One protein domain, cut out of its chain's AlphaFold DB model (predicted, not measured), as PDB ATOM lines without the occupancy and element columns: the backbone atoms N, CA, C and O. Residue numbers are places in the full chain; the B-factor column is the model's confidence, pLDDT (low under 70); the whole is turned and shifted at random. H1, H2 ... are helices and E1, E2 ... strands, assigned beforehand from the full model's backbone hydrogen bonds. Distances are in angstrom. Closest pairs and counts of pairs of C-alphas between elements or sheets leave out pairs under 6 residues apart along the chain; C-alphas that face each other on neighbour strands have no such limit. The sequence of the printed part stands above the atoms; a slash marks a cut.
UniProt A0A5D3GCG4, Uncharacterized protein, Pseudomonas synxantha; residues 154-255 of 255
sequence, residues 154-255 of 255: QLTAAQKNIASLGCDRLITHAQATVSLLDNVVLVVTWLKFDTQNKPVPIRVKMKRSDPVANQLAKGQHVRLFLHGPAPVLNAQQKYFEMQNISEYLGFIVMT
ATOM      1  N   GLN A 154     169.573 219.326 247.308       94.69
ATOM      2  CA  GLN A 154     169.931 219.956 246.045       94.69
ATOM      3  C   GLN A 154     171.162 219.282 245.439       94.69
ATOM      4  O   GLN A 154     172.189 219.127 246.098       94.69
ATOM      5  N   LEU A 155     171.091 218.978 244.145       93.31
ATOM      6  CA  LEU A 155     172.244 218.536 243.382       93.31
ATOM      7  C   LEU A 155     173.253 219.660 243.173       93.31
ATOM      8  O   LEU A 155     172.929 220.734 242.658       93.31
ATOM      9  N   THR A 156     174.500 219.377 243.537       91.44
ATOM     10  CA  THR A 156     175.624 220.311 243.441       91.44
ATOM     11  C   THR A 156     176.679 219.821 242.454       91.44
ATOM     12  O   THR A 156     176.785 218.633 242.157       91.44
ATOM     13  N   ALA A 157     177.511 220.739 241.955       88.88
ATOM     14  CA  ALA A 157     178.565 220.404 240.998       88.88
ATOM     15  C   ALA A 157     179.631 219.437 241.551       88.88
ATOM     16  O   ALA A 157     180.308 218.789 240.751       88.88
ATOM     17  N   ALA A 158     179.758 219.332 242.880       88.62
ATOM     18  CA  ALA A 158     180.670 218.417 243.563       88.62
ATOM     19  C   ALA A 158     180.198 216.952 243.520       88.62
ATOM     20  O   ALA A 158     181.013 216.036 243.597       88.62
ATOM     21  N   GLN A 159     178.895 216.709 243.363       89.12
ATOM     22  CA  GLN A 159     178.334 215.361 243.294       89.12
ATOM     23  C   GLN A 159     178.494 214.797 241.881       89.12
ATOM     24  O   GLN A 159     177.638 214.980 241.017       89.12
ATOM     25  N   LYS A 160     179.618 214.117 241.641       91.88
ATOM     26  CA  LYS A 160     179.920 213.478 240.351       91.88
ATOM     27  C   LYS A 160     179.535 212.005 240.276       91.88
ATOM     28  O   LYS A 160     179.294 211.504 239.184       91.88
ATOM     29  N   ASN A 161     179.432 211.317 241.411       92.50
ATOM     30  CA  ASN A 161     179.048 209.910 241.455       92.50
ATOM     31  C   ASN A 161     177.519 209.762 241.533       92.50
ATOM     32  O   ASN A 161     176.891 210.243 242.474       92.50
ATOM     33  N   ILE A 162     176.912 209.062 240.571       92.56
ATOM     34  CA  ILE A 162     175.461 208.817 240.558       92.56
ATOM     35  C   ILE A 162     174.993 207.973 241.758       92.56
ATOM     36  O   ILE A 162     173.875 208.133 242.240       92.56
ATOM     37  N   ALA A 163     175.850 207.091 242.281       88.81
ATOM     38  CA  ALA A 163     175.499 206.218 243.399       88.81
ATOM     39  C   ALA A 163     175.411 206.980 244.732       88.81
ATOM     40  O   ALA A 163     174.764 206.512 245.663       88.81
ATOM     41  N   SER A 164     176.020 208.169 244.831       89.56
ATOM     42  CA  SER A 164     176.011 208.984 246.052       89.56
ATOM     43  C   SER A 164     174.830 209.954 246.139       89.56
ATOM     44  O   SER A 164     174.847 210.852 246.977       89.56
ATOM     45  N   LEU A 165     173.827 209.839 245.261       88.31
ATOM     46  CA  LEU A 165     172.675 210.746 245.266       88.31
ATOM     47  C   LEU A 165     171.748 210.554 246.472       88.31
ATOM     48  O   LEU A 165     171.099 211.510 246.885       88.31
ATOM     49  N   GLY A 166     171.677 209.336 247.022       87.81
ATOM     50  CA  GLY A 166     170.809 209.021 248.163       87.81
ATOM     51  C   GLY A 166     169.313 209.175 247.868       87.81
ATOM     52  O   GLY A 166     168.533 209.428 248.786       87.81
ATOM     53  N   CYS A 167     168.905 209.049 246.596       90.31
ATOM     54  CA  CYS A 167     167.509 209.201 246.174       90.31
ATOM     55  C   CYS A 167     166.566 208.196 246.853       90.31
ATOM     56  O   CYS A 167     165.364 208.417 246.871       90.31
ATOM     57  N   ASP A 168     167.076 207.102 247.419       90.12
ATOM     58  CA  ASP A 168     166.300 206.096 248.147       90.12
ATOM     59  C   ASP A 168     165.848 206.578 249.536       90.12
ATOM     60  O   ASP A 168     164.874 206.058 250.079       90.12
ATOM     61  N   ARG A 169     166.528 207.583 250.100       92.38
ATOM     62  CA  ARG A 169     166.276 208.108 251.455       92.38
ATOM     63  C   ARG A 169     165.827 209.560 251.468       92.38
ATOM     64  O   ARG A 169     165.170 209.982 252.411       92.38
ATOM     65  N   LEU A 170     166.192 210.314 250.437       95.75
ATOM     66  CA  LEU A 170     165.894 211.734 250.283       95.75
ATOM     67  C   LEU A 170     165.208 211.985 248.939       95.75
ATOM     68  O   LEU A 170     165.232 211.145 248.038       95.75
ATOM     69  N   ILE A 171     164.631 213.172 248.790       97.75
ATOM     70  CA  ILE A 171     164.172 213.690 247.504       97.75
ATOM     71  C   ILE A 171     165.284 214.576 246.948       97.75
ATOM     72  O   ILE A 171     165.535 215.687 247.418       97.75
ATOM     73  N   THR A 172     165.977 214.086 245.932       96.75
ATOM     74  CA  THR A 172     167.054 214.829 245.282       96.75
ATOM     75  C   THR A 172     166.470 215.760 244.226       96.75
ATOM     76  O   THR A 172     165.658 215.316 243.420       96.75
ATOM     77  N   HIS A 173     166.891 217.025 244.161       96.62
ATOM     78  CA  HIS A 173     166.417 217.948 243.128       96.62
ATOM     79  C   HIS A 173     167.537 218.637 242.342       96.62
ATOM     80  O   HIS A 173     168.564 219.032 242.890       96.62
ATOM     81  N   ALA A 174     167.320 218.834 241.043       95.81
ATOM     82  CA  ALA A 174     168.263 219.457 240.118       95.81
ATOM     83  C   ALA A 174     167.589 220.452 239.177       95.81
ATOM     84  O   ALA A 174     166.402 220.348 238.875       95.81
ATOM     85  N   GLN A 175     168.395 221.380 238.664       97.38
ATOM     86  CA  GLN A 175     168.021 222.200 237.516       97.38
ATOM     87  C   GLN A 175     168.163 221.387 236.226       97.38
ATOM     88  O   GLN A 175     169.138 220.642 236.043       97.38
ATOM     89  N   ALA A 176     167.183 221.532 235.343       98.00
ATOM     90  CA  ALA A 176     167.099 220.802 234.093       98.00
ATOM     91  C   ALA A 176     166.479 221.653 232.978       98.00
ATOM     92  O   ALA A 176     165.838 222.675 233.223       98.00
ATOM     93  N   THR A 177     166.665 221.208 231.737       98.12
ATOM     94  CA  THR A 177     166.067 221.823 230.548       98.12
ATOM     95  C   THR A 177     165.155 220.839 229.836       98.12
ATOM     96  O   THR A 177     165.475 219.655 229.687       98.12
ATOM     97  N   VAL A 178     164.031 221.357 229.350       97.62
ATOM     98  CA  VAL A 178     163.055 220.615 228.557       97.62
ATOM     99  C   VAL A 178     163.480 220.538 227.089       97.62
ATOM    100  O   VAL A 178     163.789 221.541 226.447       97.62
ATOM    101  N   SER A 179     163.424 219.339 226.519       95.25
ATOM    102  CA  SER A 179     163.513 219.081 225.082       95.25
ATOM    103  C   SER A 179     162.243 218.382 224.605       95.25
ATOM    104  O   SER A 179     161.842 217.361 225.161       95.25
ATOM    105  N   LEU A 180     161.617 218.924 223.563       93.19
ATOM    106  CA  LEU A 180     160.407 218.355 222.974       93.19
ATOM    107  C   LEU A 180     160.764 217.483 221.769       93.19
ATOM    108  O   LEU A 180     161.501 217.923 220.886       93.19
ATOM    109  N   LEU A 181     160.213 216.273 221.738       90.88
ATOM    110  CA  LEU A 181     160.163 215.383 220.580       90.88
ATOM    111  C   LEU A 181     158.687 215.100 220.247       90.88
ATOM    112  O   LEU A 181     157.805 215.397 221.059       90.88
ATOM    113  N   ASP A 182     158.419 214.509 219.080       85.06
ATOM    114  CA  ASP A 182     157.059 214.372 218.529       85.06
ATOM    115  C   ASP A 182     156.055 213.777 219.529       85.06
ATOM    116  O   ASP A 182     154.997 214.351 219.773       85.06
ATOM    117  N   ASN A 183     156.426 212.686 220.208       87.94
ATOM    118  CA  ASN A 183     155.528 211.970 221.126       87.94
ATOM    119  C   ASN A 183     155.949 212.032 222.602       87.94
ATOM    120  O   ASN A 183     155.282 211.460 223.472       87.94
ATOM    121  N   VAL A 184     157.088 212.658 222.904       94.19
ATOM    122  CA  VAL A 184     157.707 212.581 224.231       94.19
ATOM    123  C   VAL A 184     158.369 213.893 224.615       94.19
ATOM    124  O   VAL A 184     158.924 214.604 223.778       94.19
ATOM    125  N   VAL A 185     158.353 214.175 225.909       95.75
ATOM    126  CA  VAL A 185     159.090 215.281 226.514       95.75
ATOM    127  C   VAL A 185     160.277 214.701 227.269       95.75
ATOM    128  O   VAL A 185     160.135 213.745 228.032       95.75
ATOM    129  N   LEU A 186     161.464 215.243 227.018       96.75
ATOM    130  CA  LEU A 186     162.689 214.883 227.718       96.75
ATOM    131  C   LEU A 186     163.071 216.018 228.657       96.75
ATOM    132  O   LEU A 186     163.117 217.174 228.241       96.75
ATOM    133  N   VAL A 187     163.407 215.686 229.897       97.56
ATOM    134  CA  VAL A 187     163.946 216.644 230.867       97.56
ATOM    135  C   VAL A 187     165.359 216.201 231.212       97.56
ATOM    136  O   VAL A 187     165.570 215.069 231.646       97.56
ATOM    137  N   VAL A 188     166.333 217.071 230.941       97.69
ATOM    138  CA  VAL A 188     167.766 216.755 231.019       97.69
ATOM    139  C   VAL A 188     168.429 217.655 232.050       97.69
ATOM    140  O   VAL A 188     168.357 218.878 231.931       97.69
ATOM    141  N   THR A 189     169.094 217.071 233.047       97.69
ATOM    142  CA  THR A 189     169.806 217.842 234.074       97.69
ATOM    143  C   THR A 189     170.987 218.602 233.487       97.69
ATOM    144  O   THR A 189     171.669 218.123 232.581       97.69
ATOM    145  N   TRP A 190     171.277 219.777 234.043       96.38
ATOM    146  CA  TRP A 190     172.465 220.547 233.655       96.38
ATOM    147  C   TRP A 190     173.751 219.899 234.159       96.38
ATOM    148  O   TRP A 190     174.774 219.889 233.473       96.38
ATOM    149  N   LEU A 191     173.684 219.335 235.366       96.06
ATOM    150  CA  LEU A 191     174.782 218.592 235.959       96.06
ATOM    151  C   LEU A 191     174.933 217.225 235.293       96.06
ATOM    152  O   LEU A 191     173.959 216.597 234.866       96.06
ATOM    153  N   LYS A 192     176.190 216.793 235.220       96.38
ATOM    154  CA  LYS A 192     176.627 215.531 234.634       96.38
ATOM    155  C   LYS A 192     177.390 214.725 235.674       96.38
ATOM    156  O   LYS A 192     178.097 215.303 236.501       96.38
ATOM    157  N   PHE A 193     177.259 213.414 235.561       96.19
ATOM    158  CA  PHE A 193     177.810 212.417 236.464       96.19
ATOM    159  C   PHE A 193     178.835 211.572 235.729       96.19
ATOM    160  O   PHE A 193     178.671 211.292 234.536       96.19
ATOM    161  N   ASP A 194     179.884 211.188 236.440       95.06
ATOM    162  CA  ASP A 194     181.011 210.464 235.883       95.06
ATOM    163  C   ASP A 194     180.598 209.055 235.458       95.06
ATOM    164  O   ASP A 194     179.789 208.374 236.093       95.06
ATOM    165  N   THR A 195     181.176 208.620 234.344       92.81
ATOM    166  CA  THR A 195     181.106 207.245 233.847       92.81
ATOM    167  C   THR A 195     182.507 206.826 233.424       92.81
ATOM    168  O   THR A 195     183.420 207.650 233.402       92.81
ATOM    169  N   GLN A 196     182.680 205.566 233.025       87.94
ATOM    170  CA  GLN A 196     183.954 205.093 232.473       87.94
ATOM    171  C   GLN A 196     184.382 205.847 231.202       87.94
ATOM    172  O   GLN A 196     185.568 205.919 230.913       87.94
ATOM    173  N   ASN A 197     183.426 206.408 230.451       87.25
ATOM    174  CA  ASN A 197     183.690 207.049 229.165       87.25
ATOM    175  C   ASN A 197     183.710 208.575 229.264       87.25
ATOM    176  O   ASN A 197     184.705 209.222 228.952       87.25
ATOM    177  N   LYS A 198     182.581 209.174 229.646       93.19
ATOM    178  CA  LYS A 198     182.449 210.631 229.763       93.19
ATOM    179  C   LYS A 198     181.363 211.014 230.762       93.19
ATOM    180  O   LYS A 198     180.422 210.239 230.944       93.19
ATOM    181  N   PRO A 199     181.413 212.221 231.343       95.88
ATOM    182  CA  PRO A 199     180.319 212.697 232.171       95.88
ATOM    183  C   PRO A 199     179.020 212.819 231.366       95.88
ATOM    184  O   PRO A 199     178.991 213.450 230.301       95.88
ATOM    185  N   VAL A 200     177.933 212.246 231.880       97.25
ATOM    186  CA  VAL A 200     176.609 212.257 231.238       97.25
ATOM    187  C   VAL A 200     175.519 212.737 232.201       97.25
ATOM    188  O   VAL A 200     175.642 212.546 233.409       97.25
ATOM    189  N   PRO A 201     174.462 213.403 231.704       97.25
ATOM    190  CA  PRO A 201     173.401 213.930 232.558       97.25
ATOM    191  C   PRO A 201     172.414 212.838 232.986       97.25
ATOM    192  O   PRO A 201     172.392 211.741 232.421       97.25
ATOM    193  N   ILE A 202     171.538 213.182 233.928       97.56
ATOM    194  CA  ILE A 202     170.283 212.463 234.136       97.56
ATOM    195  C   ILE A 202     169.280 212.963 233.096       97.56
ATOM    196  O   ILE A 202     169.172 214.161 232.825       97.56
ATOM    197  N   ARG A 203     168.538 212.033 232.505       97.25
ATOM    198  CA  ARG A 203     167.463 212.299 231.562       97.25
ATOM    199  C   ARG A 203     166.238 211.490 231.947       97.25
ATOM    200  O   ARG A 203     166.282 210.263 231.936       97.25
ATOM    201  N   VAL A 204     165.135 212.180 232.189       96.69
ATOM    202  CA  VAL A 204     163.825 211.548 232.370       96.69
ATOM    203  C   VAL A 204     162.958 211.770 231.137       96.69
ATOM    204  O   VAL A 204     163.166 212.711 230.363       96.69
ATOM    205  N   LYS A 205     162.006 210.861 230.928       95.31
ATOM    206  CA  LYS A 205     161.130 210.831 229.759       95.31
ATOM    207  C   LYS A 205     159.679 210.839 230.210       95.31
ATOM    208  O   LYS A 205     159.260 209.961 230.956       95.31
ATOM    209  N   MET A 206     158.904 211.775 229.679       94.31
ATOM    210  CA  MET A 206     157.465 211.878 229.900       94.31
ATOM    211  C   MET A 206     156.728 211.649 228.584       94.31
ATOM    212  O   MET A 206     157.181 212.070 227.513       94.31
ATOM    213  N   LYS A 207     155.587 210.962 228.646       92.44
ATOM    214  CA  LYS A 207     154.676 210.868 227.500       92.44
ATOM    215  C   LYS A 207     154.000 212.218 227.315       92.44
ATOM    216  O   LYS A 207     153.643 212.853 228.298       92.44
ATOM    217  N   ARG A 208     153.758 212.629 226.073       87.62
ATOM    218  CA  ARG A 208     153.059 213.893 225.809       87.62
ATOM    219  C   ARG A 208     151.604 213.892 226.291       87.62
ATOM    220  O   ARG A 208     151.048 214.941 226.541       87.62
ATOM    221  N   SER A 209     151.007 212.719 226.499       88.50
ATOM    222  CA  SER A 209     149.690 212.590 227.135       88.50
ATOM    223  C   SER A 209     149.676 212.963 228.625       88.50
ATOM    224  O   SER A 209     148.600 213.068 229.202       88.50
ATOM    225  N   ASP A 210     150.838 213.099 229.266       88.94
ATOM    226  CA  ASP A 210     150.938 213.490 230.670       88.94
ATOM    227  C   ASP A 210     150.524 214.970 230.847       88.94
ATOM    228  O   ASP A 210     151.030 215.829 230.114       88.94
ATOM    229  N   PRO A 211     149.616 215.298 231.789       89.19
ATOM    230  CA  PRO A 211     149.155 216.669 232.007       89.19
ATOM    231  C   PRO A 211     150.279 217.674 232.270       89.19
ATOM    232  O   PRO A 211     150.206 218.798 231.776       89.19
ATOM    233  N   VAL A 212     151.329 217.273 232.992       88.69
ATOM    234  CA  VAL A 212     152.488 218.132 233.265       88.69
ATOM    235  C   VAL A 212     153.288 218.332 231.983       88.69
ATOM    236  O   VAL A 212     153.639 219.457 231.647       88.69
ATOM    237  N   ALA A 213     153.514 217.266 231.208       89.88
ATOM    238  CA  ALA A 213     154.258 217.353 229.950       89.88
ATOM    239  C   ALA A 213     153.603 218.301 228.930       89.88
ATOM    240  O   ALA A 213     154.314 218.960 228.172       89.88
ATOM    241  N   ASN A 214     152.270 218.397 228.928       87.44
ATOM    242  CA  ASN A 214     151.519 219.302 228.051       87.44
ATOM    243  C   ASN A 214     151.745 220.790 228.346       87.44
ATOM    244  O   ASN A 214     151.536 221.618 227.462       87.44
ATOM    245  N   GLN A 215     152.179 221.129 229.559       90.31
ATOM    246  CA  GLN A 215     152.429 222.511 229.973       90.31
ATOM    247  C   GLN A 215     153.878 222.951 229.713       90.31
ATOM    248  O   GLN A 215     154.207 224.120 229.895       90.31
ATOM    249  N   LEU A 216     154.749 222.031 229.282       93.62
ATOM    250  CA  LEU A 216     156.175 222.297 229.120       93.62
ATOM    251  C   LEU A 216     156.526 222.800 227.713       93.62
ATOM    252  O   LEU A 216     156.134 222.224 226.696       93.62
ATOM    253  N   ALA A 217     157.363 223.836 227.655       93.81
ATOM    254  CA  ALA A 217     157.886 224.413 226.422       93.81
ATOM    255  C   ALA A 217     159.326 223.959 226.125       93.81
ATOM    256  O   ALA A 217     160.124 223.676 227.020       93.81
ATOM    257  N   LYS A 218     159.700 223.916 224.840       95.44
ATOM    258  CA  LYS A 218     161.079 223.602 224.426       95.44
ATOM    259  C   LYS A 218     162.047 224.642 224.995       95.44
ATOM    260  O   LYS A 218     161.832 225.835 224.830       95.44
ATOM    261  N   GLY A 219     163.134 224.181 225.609       94.88
ATOM    262  CA  GLY A 219     164.143 225.044 226.221       94.88
ATOM    263  C   GLY A 219     163.755 225.581 227.600       94.88
ATOM    264  O   GLY A 219     164.576 226.245 228.224       94.88
ATOM    265  N   GLN A 220     162.554 225.274 228.103       96.81
ATOM    266  CA  GLN A 220     162.120 225.722 229.422       96.81
ATOM    267  C   GLN A 220     163.048 225.187 230.515       96.81
ATOM    268  O   GLN A 220     163.442 224.016 230.502       96.81
ATOM    269  N   HIS A 221     163.389 226.065 231.456       97.44
ATOM    270  CA  HIS A 221     164.114 225.707 232.667       97.44
ATOM    271  C   HIS A 221     163.121 225.182 233.694       97.44
ATOM    272  O   HIS A 221     162.106 225.821 233.952       97.44
ATOM    273  N   VAL A 222     163.411 224.012 234.244       97.12
ATOM    274  CA  VAL A 222     162.537 223.315 235.187       97.12
ATOM    275  C   VAL A 222     163.358 222.737 236.327       97.12
ATOM    276  O   VAL A 222     164.565 222.494 236.195       97.12
ATOM    277  N   ARG A 223     162.690 222.456 237.442       97.38
ATOM    278  CA  ARG A 223     163.255 221.683 238.542       97.38
ATOM    279  C   ARG A 223     162.794 220.235 238.443       97.38
ATOM    280  O   ARG A 223     161.600 219.949 238.420       97.38
ATOM    281  N   LEU A 224     163.759 219.327 238.403       97.62
ATOM    282  CA  LEU A 224     163.542 217.886 238.418       97.62
ATOM    283  C   LEU A 224     163.776 217.362 239.834       97.62
ATOM    284  O   LEU A 224     164.857 217.575 240.378       97.62
ATOM    285  N   PHE A 225     162.796 216.668 240.399       97.88
ATOM    286  CA  PHE A 225     162.871 215.977 241.686       97.88
ATOM    287  C   PHE A 225     162.920 214.469 241.451       97.88
ATOM    288  O   PHE A 225     162.222 213.972 240.572       97.88
ATOM    289  N   LEU A 226     163.728 213.751 242.227       97.25
ATOM    290  CA  LEU A 226     164.020 212.326 242.082       97.25
ATOM    291  C   LEU A 226     163.900 211.642 243.446       97.25
ATOM    292  O   LEU A 226     164.491 212.112 244.421       97.25
ATOM    293  N   HIS A 227     163.187 210.521 243.507       97.00
ATOM    294  CA  HIS A 227     163.111 209.676 244.697       97.00
ATOM    295  C   HIS A 227     162.930 208.200 244.320       97.00
ATOM    296  O   HIS A 227     162.156 207.862 243.428       97.00
ATOM    297  N   GLY A 228     163.626 207.309 245.019       94.69
ATOM    298  CA  GLY A 228     163.669 205.874 244.761       94.69
ATOM    299  C   GLY A 228     165.058 205.387 244.334       94.69
ATOM    300  O   GLY A 228     166.065 206.018 244.661       94.69
ATOM    301  N   PRO A 229     165.138 204.245 243.624       92.62
ATOM    302  CA  PRO A 229     166.408 203.675 243.181       92.62
ATOM    303  C   PRO A 229     167.242 204.672 242.371       92.62
ATOM    304  O   PRO A 229     166.694 205.461 241.605       92.62
ATOM    305  N   ALA A 230     168.568 204.614 242.510       91.69
ATOM    306  CA  ALA A 230     169.459 205.511 241.780       91.69
ATOM    307  C   ALA A 230     169.228 205.422 240.252       91.69
ATOM    308  O   ALA A 230     169.014 204.320 239.734       91.69
ATOM    309  N   PRO A 231     169.297 206.552 239.517       95.19
ATOM    310  CA  PRO A 231     169.214 206.550 238.061       95.19
ATOM    311  C   PRO A 231     170.228 205.588 237.427       95.19
ATOM    312  O   PRO A 231     171.397 205.553 237.811       95.19
ATOM    313  N   VAL A 232     169.789 204.827 236.427       94.88
ATOM    314  CA  VAL A 232     170.585 203.759 235.803       94.88
ATOM    315  C   VAL A 232     171.157 204.239 234.477       94.88
ATOM    316  O   VAL A 232     170.467 204.887 233.691       94.88
ATOM    317  N   LEU A 233     172.427 203.930 234.208       96.00
ATOM    318  CA  LEU A 233     173.059 204.279 232.937       96.00
ATOM    319  C   LEU A 233     172.360 203.535 231.794       96.00
ATOM    320  O   LEU A 233     172.218 202.313 231.830       96.00
ATOM    321  N   ASN A 234     171.930 204.262 230.766       95.38
ATOM    322  CA  ASN A 234     171.271 203.643 229.625       95.38
ATOM    323  C   ASN A 234     172.232 202.733 228.838       95.38
ATOM    324  O   ASN A 234     173.449 202.916 228.865       95.38
ATOM    325  N   ALA A 235     171.679 201.815 228.042       93.19
ATOM    326  CA  ALA A 235     172.466 200.850 227.265       93.19
ATOM    327  C   ALA A 235     173.511 201.499 226.334       93.19
ATOM    328  O   ALA A 235     174.573 200.934 226.103       93.19
ATOM    329  N   GLN A 236     173.239 202.703 225.815       92.88
ATOM    330  CA  GLN A 236     174.166 203.430 224.939       92.88
ATOM    331  C   GLN A 236     175.193 204.290 225.701       92.88
ATOM    332  O   GLN A 236     175.955 205.008 225.059       92.88
ATOM    333  N   GLN A 237     175.187 204.276 227.038       92.12
ATOM    334  CA  GLN A 237     176.076 205.059 227.907       92.12
ATOM    335  C   GLN A 237     176.101 206.569 227.600       92.12
ATOM    336  O   GLN A 237     177.142 207.228 227.619       92.12
ATOM    337  N   LYS A 238     174.939 207.140 227.275       94.81
ATOM    338  CA  LYS A 238     174.766 208.558 226.924       94.81
ATOM    339  C   LYS A 238     174.088 209.384 228.015       94.81
ATOM    340  O   LYS A 238     174.191 210.607 227.954       94.81
ATOM    341  N   TYR A 239     173.373 208.759 228.946       96.31
ATOM    342  CA  TYR A 239     172.649 209.421 230.033       96.31
ATOM    343  C   TYR A 239     172.239 208.405 231.104       96.31
ATOM    344  O   TYR A 239     172.076 207.217 230.819       96.31
ATOM    345  N   PHE A 240     172.019 208.886 232.323       97.00
ATOM    346  CA  PHE A 240     171.333 208.132 233.366       97.00
ATOM    347  C   PHE A 240     169.820 208.321 233.237       97.00
ATOM    348  O   PHE A 240     169.359 209.434 232.997       97.00
ATOM    349  N   GLU A 241     169.044 207.256 233.382       95.44
ATOM    350  CA  GLU A 241     167.587 207.268 233.270       95.44
ATOM    351  C   GLU A 241     166.940 206.895 234.602       95.44
ATOM    352  O   GLU A 241     167.395 205.995 235.308       95.44
ATOM    353  N   MET A 242     165.851 207.585 234.925       94.50
ATOM    354  CA  MET A 242     164.934 207.211 235.994       94.50
ATOM    355  C   MET A 242     163.523 207.171 235.414       94.50
ATOM    356  O   MET A 242     163.137 208.046 234.635       94.50
ATOM    357  N   GLN A 243     162.768 206.144 235.787       90.62
ATOM    358  CA  GLN A 243     161.382 205.955 235.373       90.62
ATOM    359  C   GLN A 243     160.456 206.082 236.579       90.62
ATOM    360  O   GLN A 243     160.863 205.825 237.710       90.62
ATOM    361  N   ASN A 244     159.200 206.452 236.324       91.62
ATOM    362  CA  ASN A 244     158.162 206.392 237.346       91.62
ATOM    363  C   ASN A 244     157.784 204.933 237.593       91.62
ATOM    364  O   ASN A 244     157.315 204.246 236.687       91.62
ATOM    365  N   ILE A 245     158.020 204.473 238.819       92.50
ATOM    366  CA  ILE A 245     157.745 203.104 239.269       92.50
ATOM    367  C   ILE A 245     156.370 203.055 239.943       92.50
ATOM    368  O   ILE A 245     155.616 202.101 239.771       92.50
ATOM    369  N   SER A 246     156.037 204.088 240.718       93.50
ATOM    370  CA  SER A 246     154.744 204.246 241.388       93.50
ATOM    371  C   SER A 246     154.481 205.723 241.683       93.50
ATOM    372  O   SER A 246     155.361 206.557 241.500       93.50
ATOM    373  N   GLU A 247     153.306 206.046 242.218       92.38
ATOM    374  CA  GLU A 247     152.988 207.389 242.733       92.38
ATOM    375  C   GLU A 247     153.944 207.876 243.846       92.38
ATOM    376  O   GLU A 247     154.005 209.068 244.140       92.38
ATOM    377  N   TYR A 248     154.716 206.968 244.455       94.94
ATOM    378  CA  TYR A 248     155.683 207.285 245.506       94.94
ATOM    379  C   TYR A 248     157.132 207.298 245.017       94.94
ATOM    380  O   TYR A 248     157.969 207.870 245.697       94.94
ATOM    381  N   LEU A 249     157.451 206.657 243.884       95.25
ATOM    382  CA  LEU A 249     158.828 206.396 243.441       95.25
ATOM    383  C   LEU A 249     159.009 206.747 241.963       95.25
ATOM    384  O   LEU A 249     158.292 206.225 241.103       95.25
ATOM    385  N   GLY A 250     160.022 207.553 241.666       95.62
ATOM    386  CA  GLY A 250     160.331 208.044 240.333       95.62
ATOM    387  C   GLY A 250     160.751 209.506 240.371       95.62
ATOM    388  O   GLY A 250     161.614 209.899 241.157       95.62
ATOM    389  N   PHE A 251     160.137 210.316 239.516       96.81
ATOM    390  CA  PHE A 251     160.475 211.717 239.352       96.81
ATOM    391  C   PHE A 251     159.246 212.627 239.255       96.81
ATOM    392  O   PHE A 251     158.193 212.231 238.756       96.81
ATOM    393  N   ILE A 252     159.424 213.880 239.674       97.06
ATOM    394  CA  ILE A 252     158.464 214.977 239.502       97.06
ATOM    395  C   ILE A 252     159.162 216.131 238.787       97.06
ATOM    396  O   ILE A 252     160.324 216.435 239.064       97.06
ATOM    397  N   VAL A 253     158.456 216.780 237.864       96.69
ATOM    398  CA  VAL A 253     158.935 217.972 237.157       96.69
ATOM    399  C   VAL A 253     158.077 219.156 237.578       96.69
ATOM    400  O   VAL A 253     156.860 219.103 237.443       96.69
ATOM    401  N   MET A 254     158.720 220.213 238.064       93.62
ATOM    402  CA  MET A 254     158.084 221.482 238.419       93.62
ATOM    403  C   MET A 254     158.644 222.608 237.557       93.62
ATOM    404  O   MET A 254     159.856 222.670 237.321       93.62
ATOM    405  N   THR A 255     157.759 223.494 237.117       86.06
ATOM    406  CA  THR A 255     158.084 224.711 236.361       86.06
ATOM    407  C   THR A 255     158.421 225.877 237.270       86.06
ATOM    408  O   THR A 255     157.751 225.996 238.320       86.06
TER     409      THR A 255
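AT A GLANCE: This is residues 154 to 255 of the 255 residues of an uncharacterized protein of Pseudomonas synxantha (UniProt A0A5D3GCG4). One antiparallel sheet of five strands is curled like part of a barrel and folded back on itself, so that E3 and E2 face E4 and E5, with E1 as the hinge. The small helix H1 only grazes this sheet, and a long stretch without named elements, residues 228 to 249, runs past the sheet's edge strand E3, pairing briefly with it at residues 240 to 241. The printed part has 102 residues, with H1, E1, E2, E3, E4 and E5 in that order along the chain; the sheet's order is E3, E2, E1, E4, E5. The class is mostly strand, though under half of the residues are in named elements. The whole is compact, with a radius of gyration of the C-alphas of 12.8 A and spans of 34 by 28 by 24 A.

HOW THE PARTS SIT: Begin at H1, residues 162 to 165, which only grazes the sheet; it is too short for any O i to N i+4 pair, and its one O i to N i+3 pair is within hydrogen-bond range. Next comes E1, residues 171 to 180, which bends by 67 degrees at residue 175; the closest C-alphas of H1 and E1 are those of Leu 165 and Thr 172, 6.9 A apart. E2, residues 184 to 193, forms a hairpin with E1, with N 179 and O 186 at 2.8 A, and bends by 76 degrees at residue 190. E3, residues 200 to 207, forms a hairpin with E2, with N 187 and O 204 at 3.0 A. E1, E2 and E3 are a meander, each strand the antiparallel neighbour of the one before. E4, residues 221 to 227, is the antiparallel neighbour of E1, with N 174 and O 224 at 2.8 A; E1 to E4 are a Greek key, a meander whose first strand neighbours the fourth. E5, residues 250 to 254, forms a hairpin with E4, with N 225 and O 252 at 2.8 A. Look across the fold: the closest C-alphas of the edge strands E3 and E5 are those of Val 204 and Phe 251, 7.7 A apart.

IN THESE COORDINATES: Find C-alpha 162 at (175.461, 208.817, 240.558), where H1 begins; it is 5.8 A long. E1 starts at C-alpha 171, (164.172, 213.690, 247.504), and is 25.3 A long; E2 is 23.5 A, E3 22.3 A, E4 20.1 A and E5 13.8 A. E5 ends at C-alpha 254, (158.084, 221.482, 238.419).

THE WHOLE: The C-alphas farthest apart are those of Gln 196 and Pro 211, 36.7 A. The links E3 to E4 and E4 to E5 are long. The printed part has no cut, and no printed residue is under 70 in pLDDT.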